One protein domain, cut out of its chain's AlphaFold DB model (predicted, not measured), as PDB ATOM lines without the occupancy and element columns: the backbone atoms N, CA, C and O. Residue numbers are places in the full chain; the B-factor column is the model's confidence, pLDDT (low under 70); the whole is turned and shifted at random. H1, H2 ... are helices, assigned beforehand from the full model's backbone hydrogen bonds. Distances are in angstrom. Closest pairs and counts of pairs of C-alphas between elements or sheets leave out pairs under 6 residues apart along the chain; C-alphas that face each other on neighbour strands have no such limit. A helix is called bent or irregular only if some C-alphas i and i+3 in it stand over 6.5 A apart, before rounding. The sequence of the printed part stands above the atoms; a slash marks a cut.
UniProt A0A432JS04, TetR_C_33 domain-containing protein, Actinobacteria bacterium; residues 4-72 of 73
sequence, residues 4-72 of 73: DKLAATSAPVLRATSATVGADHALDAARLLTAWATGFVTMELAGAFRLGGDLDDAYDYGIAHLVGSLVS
ATOM      1  N   ASP A   4      -7.024  13.442  59.725       72.62
ATOM      2  CA  ASP A   4      -5.844  12.729  60.225       72.62
ATOM      3  C   ASP A   4      -6.111  11.239  60.462       72.62
ATOM      4  O   ASP A   4      -5.257  10.397  60.183       72.62
ATOM      5  N   LYS A   5      -7.322  10.881  60.915       77.38
ATOM      6  CA  LYS A   5      -7.716   9.472  61.055       77.38
ATOM      7  C   LYS A   5      -7.825   8.802  59.693       77.38
ATOM      8  O   LYS A   5      -7.342   7.686  59.542       77.38
ATOM      9  N   LEU A   6      -8.408   9.484  58.704       73.62
ATOM     10  CA  LEU A   6      -8.532   8.947  57.347       73.62
ATOM     11  C   LEU A   6      -7.155   8.730  56.697       73.62
ATOM     12  O   LEU A   6      -6.922   7.701  56.055       73.62
ATOM     13  N   ALA A   7      -6.225   9.663  56.910       72.69
ATOM     14  CA  ALA A   7      -4.841   9.532  56.467       72.69
ATOM     15  C   ALA A   7      -4.136   8.352  57.158       72.69
ATOM     16  O   ALA A   7      -3.523   7.523  56.488       72.69
ATOM     17  N   ALA A   8      -4.286   8.209  58.479       79.00
ATOM     18  CA  ALA A   8      -3.693   7.099  59.225       79.00
ATOM     19  C   ALA A   8      -4.221   5.728  58.765       79.00
ATOM     20  O   ALA A   8      -3.437   4.791  58.612       79.00
ATOM     21  N   THR A   9      -5.527   5.612  58.493       86.88
ATOM     22  CA  THR A   9      -6.136   4.355  58.027       86.88
ATOM     23  C   THR A   9      -5.746   3.989  56.597       86.88
ATOM     24  O   THR A   9      -5.658   2.809  56.273       86.88
ATOM     25  N   SER A  10      -5.493   4.982  55.738       86.44
ATOM     26  CA  SER A  10      -5.123   4.762  54.329       86.44
ATOM     27  C   SER A  10      -3.612   4.659  54.102       86.44
ATOM     28  O   SER A  10      -3.174   4.147  53.072       86.44
ATOM     29  N   ALA A  11      -2.789   5.074  55.070       89.38
ATOM     30  CA  ALA A  11      -1.335   5.053  54.946       89.38
ATOM     31  C   ALA A  11      -0.737   3.670  54.596       89.38
ATOM     32  O   ALA A  11       0.191   3.636  53.788       89.38
ATOM     33  N   PRO A  12      -1.205   2.527  55.144       92.69
ATOM     34  CA  PRO A  12      -0.652   1.221  54.787       92.69
ATOM     35  C   PRO A  12      -0.886   0.848  53.321       92.69
ATOM     36  O   PRO A  12       0.065   0.456  52.647       92.69
ATOM     37  N   VAL A  13      -2.116   1.019  52.818       92.00
ATOM     38  CA  VAL A  13      -2.438   0.683  51.424       92.00
ATOM     39  C   VAL A  13      -1.703   1.610  50.459       92.00
ATOM     40  O   VAL A  13      -1.128   1.123  49.495       92.00
ATOM     41  N   LEU A  14      -1.602   2.907  50.771       94.19
ATOM     42  CA  LEU A  14      -0.845   3.864  49.959       94.19
ATOM     43  C   LEU A  14       0.654   3.551  49.923       94.19
ATOM     44  O   LEU A  14       1.285   3.689  48.881       94.19
ATOM     45  N   ARG A  15       1.249   3.114  51.041       94.06
ATOM     46  CA  ARG A  15       2.654   2.675  51.045       94.06
ATOM     47  C   ARG A  15       2.859   1.437  50.182       94.06
ATOM     48  O   ARG A  15       3.837   1.385  49.443       94.06
ATOM     49  N   ALA A  16       1.960   0.461  50.290       93.75
ATOM     50  CA  ALA A  16       2.038  -0.759  49.498       93.75
ATOM     51  C   ALA A  16       1.924  -0.444  48.003       93.75
ATOM     52  O   ALA A  16       2.785  -0.846  47.229       93.75
ATOM     53  N   THR A  17       0.932   0.351  47.599       95.25
ATOM     54  CA  THR A  17       0.742   0.680  46.184       95.25
ATOM     55  C   THR A  17       1.845   1.570  45.628       95.25
ATOM     56  O   THR A  17       2.297   1.311  44.520       95.25
ATOM     57  N   SER A  18       2.372   2.529  46.396       95.38
ATOM     58  CA  SER A  18       3.569   3.285  45.995       95.38
ATOM     59  C   SER A  18       4.776   2.385  45.730       95.38
ATOM     60  O   SER A  18       5.535   2.649  44.802       95.38
ATOM     61  N   ALA A  19       4.967   1.334  46.533       94.38
ATOM     62  CA  ALA A  19       6.060   0.383  46.338       94.38
ATOM     63  C   ALA A  19       5.854  -0.510  45.102       94.38
ATOM     64  O   ALA A  19       6.834  -0.949  44.508       94.38
ATOM     65  N   THR A  20       4.601  -0.761  44.719       94.00
ATOM     66  CA  THR A  20       4.243  -1.621  43.584       94.00
ATOM     67  C   THR A  20       4.254  -0.879  42.247       94.00
ATOM     68  O   THR A  20       4.820  -1.388  41.288       94.00
ATOM     69  N   VAL A  21       3.631   0.303  42.173       94.56
ATOM     70  CA  VAL A  21       3.362   1.014  40.902       94.56
ATOM     71  C   VAL A  21       4.040   2.384  40.796       94.56
ATOM     72  O   VAL A  21       3.823   3.118  39.835       94.56
ATOM     73  N   GLY A  22       4.844   2.761  41.793       94.50
ATOM     74  CA  GLY A  22       5.438   4.091  41.886       94.50
ATOM     75  C   GLY A  22       4.476   5.157  42.425       94.50
ATOM     76  O   GLY A  22       3.266   4.958  42.543       94.50
ATOM     77  N   ALA A  23       5.033   6.315  42.788       93.56
ATOM     78  CA  ALA A  23       4.289   7.385  43.457       93.56
ATOM     79  C   ALA A  23       3.181   7.995  42.580       93.56
ATOM     80  O   ALA A  23       2.122   8.341  43.102       93.56
ATOM     81  N   ASP A  24       3.407   8.078  41.266       94.44
ATOM     82  CA  ASP A  24       2.487   8.725  40.321       94.44
ATOM     83  C   ASP A  24       1.157   7.968  40.185       94.44
ATOM     84  O   ASP A  24       0.113   8.583  39.980       94.44
ATOM     85  N   HIS A  25       1.173   6.643  40.375       94.25
ATOM     86  CA  HIS A  25      -0.009   5.781  40.249       94.25
ATOM     87  C   HIS A  25      -0.498   5.196  41.584       94.25
ATOM     88  O   HIS A  25      -1.526   4.516  41.629       94.25
ATOM     89  N   ALA A  26       0.187   5.483  42.694       94.38
ATOM     90  CA  ALA A  26      -0.081   4.882  43.999       94.38
ATOM     91  C   ALA A  26      -1.526   5.067  44.482       94.38
ATOM     92  O   ALA A  26      -2.141   4.134  45.008       94.38
ATOM     93  N   LEU A  27      -2.073   6.274  44.323       94.25
ATOM     94  CA  LEU A  27      -3.423   6.596  44.782       94.25
ATOM     95  C   LEU A  27      -4.492   5.875  43.955       94.25
ATOM     96  O   LEU A  27      -5.477   5.394  44.515       94.25
ATOM     97  N   ASP A  28      -4.292   5.776  42.644       95.62
ATOM     98  CA  ASP A  28      -5.238   5.109  41.751       95.62
ATOM     99  C   ASP A  28      -5.225   3.596  41.976       95.62
ATOM    100  O   ASP A  28      -6.289   2.991  42.131       95.62
ATOM    101  N   ALA A  29      -4.042   3.001  42.155       95.50
ATOM    102  CA  ALA A  29      -3.914   1.609  42.577       95.50
ATOM    103  C   ALA A  29      -4.571   1.357  43.949       95.50
ATOM    104  O   ALA A  29      -5.284   0.368  44.123       95.50
ATOM    105  N   ALA A  30      -4.409   2.265  44.920       95.38
ATOM    106  CA  ALA A  30      -5.018   2.106  46.244       95.38
ATOM    107  C   ALA A  30      -6.549   2.152  46.178       95.38
ATOM    108  O   ALA A  30      -7.228   1.362  46.839       95.38
ATOM    109  N   ARG A  31      -7.103   3.053  45.356       95.81
ATOM    110  CA  ARG A  31      -8.548   3.147  45.113       95.81
ATOM    111  C   ARG A  31      -9.085   1.899  44.433       95.81
ATOM    112  O   ARG A  31     -10.114   1.392  44.870       95.81
ATOM    113  N   LEU A  32      -8.382   1.394  43.420       96.50
ATOM    114  CA  LEU A  32      -8.756   0.172  42.713       96.50
ATOM    115  C   LEU A  32      -8.829  -1.024  43.669       96.50
ATOM    116  O   LEU A  32      -9.876  -1.663  43.763       96.50
ATOM    117  N   LEU A  33      -7.753  -1.278  44.422       95.94
ATOM    118  CA  LEU A  33      -7.695  -2.379  45.389       95.94
ATOM    119  C   LEU A  33      -8.793  -2.253  46.451       95.94
ATOM    120  O   LEU A  33      -9.498  -3.219  46.736       95.94
ATOM    121  N   THR A  34      -8.976  -1.049  47.002       95.31
ATOM    122  CA  THR A  34      -9.991  -0.797  48.034       95.31
ATOM    123  C   THR A  34     -11.398  -1.035  47.496       95.31
ATOM    124  O   THR A  34     -12.197  -1.698  48.156       95.31
ATOM    125  N   ALA A  35     -11.714  -0.519  46.304       97.12
ATOM    126  CA  ALA A  35     -13.029  -0.676  45.690       97.12
ATOM    127  C   ALA A  35     -13.328  -2.143  45.357       97.12
ATOM    128  O   ALA A  35     -14.423  -2.619  45.656       97.12
ATOM    129  N   TRP A  36     -12.352  -2.867  44.801       97.81
ATOM    130  CA  TRP A  36     -12.491  -4.288  44.497       97.81
ATOM    131  C   TRP A  36     -12.717  -5.121  45.766       97.81
ATOM    132  O   TRP A  36     -13.715  -5.836  45.851       97.81
ATOM    133  N   ALA A  37     -11.866  -4.962  46.786       97.12
ATOM    134  CA  ALA A  37     -11.979  -5.711  48.039       97.12
ATOM    135  C   ALA A  37     -13.291  -5.398  48.775       97.12
ATOM    136  O   ALA A  37     -13.984  -6.304  49.233       97.12
ATOM    137  N   THR A  38     -13.670  -4.117  48.834       97.00
ATOM    138  CA  THR A  38     -14.941  -3.695  49.441       97.00
ATOM    139  C   THR A  38     -16.132  -4.281  48.684       97.00
ATOM    140  O   THR A  38     -17.079  -4.756  49.309       97.00
ATOM    141  N   GLY A  39     -16.094  -4.264  47.349       97.06
ATOM    142  CA  GLY A  39     -17.142  -4.830  46.502       97.06
ATOM    143  C   GLY A  39     -17.305  -6.334  46.708       97.06
ATOM    144  O   GLY A  39     -18.427  -6.793  46.916       97.06
ATOM    145  N   PHE A  40     -16.197  -7.079  46.732       97.56
ATOM    146  CA  PHE A  40     -16.208  -8.522  46.969       97.56
ATOM    147  C   PHE A  40     -16.836  -8.864  48.324       97.56
ATOM    148  O   PHE A  40     -17.820  -9.601  48.374       97.56
ATOM    149  N   VAL A  41     -16.338  -8.259  49.409       96.62
ATOM    150  CA  VAL A  41     -16.844  -8.505  50.771       96.62
ATOM    151  C   VAL A  41     -18.311  -8.088  50.898       96.62
ATOM    152  O   VAL A  41     -19.110  -8.772  51.527       96.62
ATOM    153  N   THR A  42     -18.717  -6.988  50.257       97.50
ATOM    154  CA  THR A  42     -20.129  -6.569  50.252       97.50
ATOM    155  C   THR A  42     -21.020  -7.606  49.564       97.50
ATOM    156  O   THR A  42     -22.117  -7.889  50.046       97.50
ATOM    157  N   MET A  43     -20.567  -8.190  48.451       96.38
ATOM    158  CA  MET A  43     -21.298  -9.246  47.744       96.38
ATOM    159  C   MET A  43     -21.375 -10.540  48.556       96.38
ATOM    160  O   MET A  43     -22.434 -11.170  48.588       96.38
ATOM    161  N   GLU A  44     -20.291 -10.913  49.231       95.25
ATOM    162  CA  GLU A  44     -20.259 -12.049  50.151       95.25
ATOM    163  C   GLU A  44     -21.264 -11.869  51.292       95.25
ATOM    164  O   GLU A  44     -22.142 -12.712  51.477       95.25
ATOM    165  N   LEU A  45     -21.208 -10.734  51.997       95.44
ATOM    166  CA  LEU A  45     -22.115 -10.424  53.106       95.44
ATOM    167  C   LEU A  45     -23.587 -10.386  52.672       95.44
ATOM    168  O   LEU A  45     -24.478 -10.703  53.461       95.44
ATOM    169  N   ALA A  46     -23.855 -10.013  51.420       96.56
ATOM    170  CA  ALA A  46     -25.193 -10.023  50.840       96.56
ATOM    171  C   ALA A  46     -25.653 -11.416  50.362       96.56
ATOM    172  O   ALA A  46     -26.781 -11.546  49.881       96.56
ATOM    173  N   GLY A  47     -24.801 -12.447  50.428       93.38
ATOM    174  CA  GLY A  47     -25.079 -13.764  49.849       93.38
ATOM    175  C   GLY A  47     -25.289 -13.707  48.331       93.38
ATOM    176  O   GLY A  47     -26.098 -14.454  47.778       93.38
ATOM    177  N   ALA A  48     -24.624 -12.770  47.648       93.38
ATOM    178  CA  ALA A  48     -24.858 -12.479  46.235       93.38
ATOM    179  C   ALA A  48     -24.148 -13.454  45.278       93.38
ATOM    180  O   ALA A  48     -24.493 -13.506  44.094       93.38
ATOM    181  N   PHE A  49     -23.186 -14.244  45.761       90.62
ATOM    182  CA  PHE A  49     -22.520 -15.270  44.961       90.62
ATOM    183  C   PHE A  49     -23.439 -16.476  44.725       90.62
ATOM    184  O   PHE A  49     -24.012 -17.037  45.653       90.62
ATOM    185  N   ARG A  50     -23.594 -16.880  43.455       87.69
ATOM    186  CA  ARG A  50     -24.504 -17.972  43.041       87.69
ATOM    187  C   ARG A  50     -23.832 -19.102  42.263       87.69
ATOM    188  O   ARG A  50     -24.500 -20.064  41.905       87.69
ATOM    189  N   LEU A  51     -22.536 -18.977  41.985       84.94
ATOM    190  CA  LEU A  51     -21.779 -19.930  41.169       84.94
ATOM    191  C   LEU A  51     -21.199 -21.103  41.988       84.94
ATOM    192  O   LEU A  51     -20.619 -22.011  41.405       84.94
ATOM    193  N   GLY A  52     -21.408 -21.115  43.314       84.81
ATOM    194  CA  GLY A  52     -20.809 -22.089  44.230       84.81
ATOM    195  C   GLY A  52     -19.303 -21.866  44.417       84.81
ATOM    196  O   GLY A  52     -18.779 -20.832  44.008       84.81
ATOM    197  N   GLY A  53     -18.624 -22.847  45.016       90.56
ATOM    198  CA  GLY A  53     -17.188 -22.787  45.306       90.56
ATOM    199  C   GLY A  53     -16.857 -22.138  46.649       90.56
ATOM    200  O   GLY A  53     -17.747 -21.659  47.355       90.56
ATOM    201  N   ASP A  54     -15.573 -22.176  46.994       94.25
ATOM    202  CA  ASP A  54     -15.038 -21.505  48.173       94.25
ATOM    203  C   ASP A  54     -14.785 -20.023  47.854       94.25
ATOM    204  O   ASP A  54     -14.172 -19.687  46.835       94.25
ATOM    205  N   LEU A  55     -15.315 -19.131  48.691       95.12
ATOM    206  CA  LEU A  55     -15.154 -17.691  48.511       95.12
ATOM    207  C   LEU A  55     -13.765 -17.216  48.927       95.12
ATOM    208  O   LEU A  55     -13.290 -16.239  48.344       95.12
ATOM    209  N   ASP A  56     -13.106 -17.922  49.845       95.44
ATOM    210  CA  ASP A  56     -11.736 -17.614  50.247       95.44
ATOM    211  C   ASP A  56     -10.790 -17.846  49.057       95.44
ATOM    212  O   ASP A  56     -10.061 -16.937  48.655       95.44
ATOM    213  N   ASP A  57     -10.910 -18.997  48.383       97.06
ATOM    214  CA  ASP A  57     -10.148 -19.302  47.161       97.06
ATOM    215  C   ASP A  57     -10.414 -18.272  46.048       97.06
ATOM    216  O   ASP A  57      -9.504 -17.859  45.321       97.06
ATOM    217  N   ALA A  58     -11.672 -17.843  45.891       96.50
ATOM    218  CA  ALA A  58     -12.046 -16.847  44.890       96.50
ATOM    219  C   ALA A  58     -11.468 -15.457  45.206       96.50
ATOM    220  O   ALA A  58     -11.056 -14.738  44.285       96.50
ATOM    221  N   TYR A  59     -11.423 -15.080  46.486       97.06
ATOM    222  CA  TYR A  59     -10.802 -13.841  46.940       97.06
ATOM    223  C   TYR A  59      -9.293 -13.868  46.687       97.06
ATOM    224  O   TYR A  59      -8.768 -12.955  46.041       97.06
ATOM    225  N   ASP A  60      -8.618 -14.938  47.109       97.44
ATOM    226  CA  ASP A  60      -7.176 -15.129  46.933       97.44
ATOM    227  C   ASP A  60      -6.780 -15.116  45.453       97.44
ATOM    228  O   ASP A  60      -5.833 -14.428  45.052       97.44
ATOM    229  N   TYR A  61      -7.556 -15.800  44.609       96.81
ATOM    230  CA  TYR A  61      -7.369 -15.762  43.163       96.81
ATOM    231  C   TYR A  61      -7.477 -14.331  42.619       96.81
ATOM    232  O   TYR A  61      -6.614 -13.885  41.855       96.81
ATOM    233  N   GLY A  62      -8.527 -13.603  43.002       96.31
ATOM    234  CA  GLY A  62      -8.798 -12.265  42.490       96.31
ATOM    235  C   GLY A  62      -7.746 -11.237  42.906       96.31
ATOM    236  O   GLY A  62      -7.255 -10.495  42.051       96.31
ATOM    237  N   ILE A  63      -7.348 -11.221  44.182       95.81
ATOM    238  CA  ILE A  63      -6.353 -10.264  44.676       95.81
ATOM    239  C   ILE A  63      -4.972 -10.532  44.073       95.81
ATOM    240  O   ILE A  63      -4.297  -9.584  43.665       95.81
ATOM    241  N   ALA A  64      -4.575 -11.802  43.935       95.38
ATOM    242  CA  ALA A  64      -3.294 -12.168  43.336       95.38
ATOM    243  C   ALA A  64      -3.197 -11.696  41.876       95.38
ATOM    244  O   ALA A  64      -2.191 -11.105  41.483       95.38
ATOM    245  N   HIS A  65      -4.256 -11.891  41.084       96.38
ATOM    246  CA  HIS A  65      -4.282 -11.455  39.684       96.38
ATOM    247  C   HIS A  65      -4.375  -9.936  39.547       96.38
ATOM    248  O   HIS A  65      -3.697  -9.358  38.695       96.38
ATOM    249  N   LEU A  66      -5.168  -9.277  40.394       94.94
ATOM    250  CA  LEU A  66      -5.276  -7.822  40.393       94.94
ATOM    251  C   LEU A  66      -3.921  -7.179  40.706       94.94
ATOM    252  O   LEU A  66      -3.458  -6.335  39.942       94.94
ATOM    253  N   VAL A  67      -3.243  -7.623  41.768       92.38
ATOM    254  CA  VAL A  67      -1.895  -7.141  42.109       92.38
ATOM    255  C   VAL A  67      -0.888  -7.487  41.011       92.38
ATOM    256  O   VAL A  67      -0.102  -6.625  40.626       92.38
ATOM    257  N   GLY A  68      -0.935  -8.700  40.452       93.50
ATOM    258  CA  GLY A  68      -0.060  -9.104  39.347       93.50
ATOM    259  C   GLY A  68      -0.195  -8.215  38.103       93.50
ATOM    260  O   GLY A  68       0.812  -7.867  37.483       93.50
ATOM    261  N   SER A  69      -1.418  -7.781  37.776       93.38
ATOM    262  CA  SER A  69      -1.677  -6.870  36.651       93.38
ATOM    263  C   SER A  69      -1.145  -5.453  36.859       93.38
ATOM    264  O   SER A  69      -0.882  -4.764  35.885       93.38
ATOM    265  N   LEU A  70      -0.955  -5.023  38.110       90.25
ATOM    266  CA  LEU A  70      -0.388  -3.709  38.429       90.25
ATOM    267  C   LEU A  70       1.138  -3.673  38.281       90.25
ATOM    268  O   LEU A  70       1.714  -2.602  38.140       90.25
ATOM    269  N   VAL A  71       1.791  -4.835  38.355       84.56
ATOM    270  CA  VAL A  71       3.256  -4.978  38.265       84.56
ATOM    271  C   VAL A  71       3.721  -5.209  36.824       84.56
ATOM    272  O   VAL A  71       4.899  -5.037  36.520       84.56
ATOM    273  N   SER A  72       2.811  -5.623  35.945       63.72
ATOM    274  CA  SER A  72       3.126  -5.979  34.563       63.72
ATOM    275  C   SER A  72       2.825  -4.793  33.646       63.72
ATOM    276  O   SER A  72       1.668  -4.399  33.539       63.72
TER     277      SER A  72
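Overview. This is residues 4 to 72 of the 73 residues of the protein "TetR_C_33 domain-containing protein" of Actinobacteria bacterium (UniProt A0A432JS04). H1 stands across one end of a helical hairpin, H2 and H3 side by side, and its residues 4 to 9 stick out. The printed part has 69 residues, with three named helices in the order H1, H2, H3 and no named strand: all helix. It is loose, radius of gyration of the C-alphas 13.8 A, and flat, spanning 39 by 32 by 14 A.

Along the chain. H1, residues 4 to 21, begins with C-alpha 4 at (-5.844, 12.729, 60.225); it is irregular, C-alphas 9 and 12 being 7.1 A apart, with a kink of 47 degrees near residue 12. H2, residues 26 to 45, is 28.3 A long. H3, residues 55 to 71, is 24.6 A long and ends with C-alpha 71 at (3.256, -4.978, 38.265).

Arrangement. H1 touches H2 with residues 13 to 21 alone, closest C-alphas Ser 18 and Ala 26, 4.5 A, only just about perpendicular at 72 degrees. H1 and H3 touch only at their ends, closest C-alphas Thr 20 and Val 71, 6.4 A. The hairpin's H2 and H3 touch, closest C-alphas Phe 40 and Tyr 59, 7.6 A, at a shallow tilt of 13 degrees, opposite ways. Every O i to N i+4 pair is within hydrogen-bond range in H2 and H3, 12 of 14 in H1.

Size, cuts and confidence. The farthest C-alphas, Asp 4 and Gly 52, are 41.1 A apart. The printed part has no cut and no long link. Residue 72 alone has pLDDT under 70.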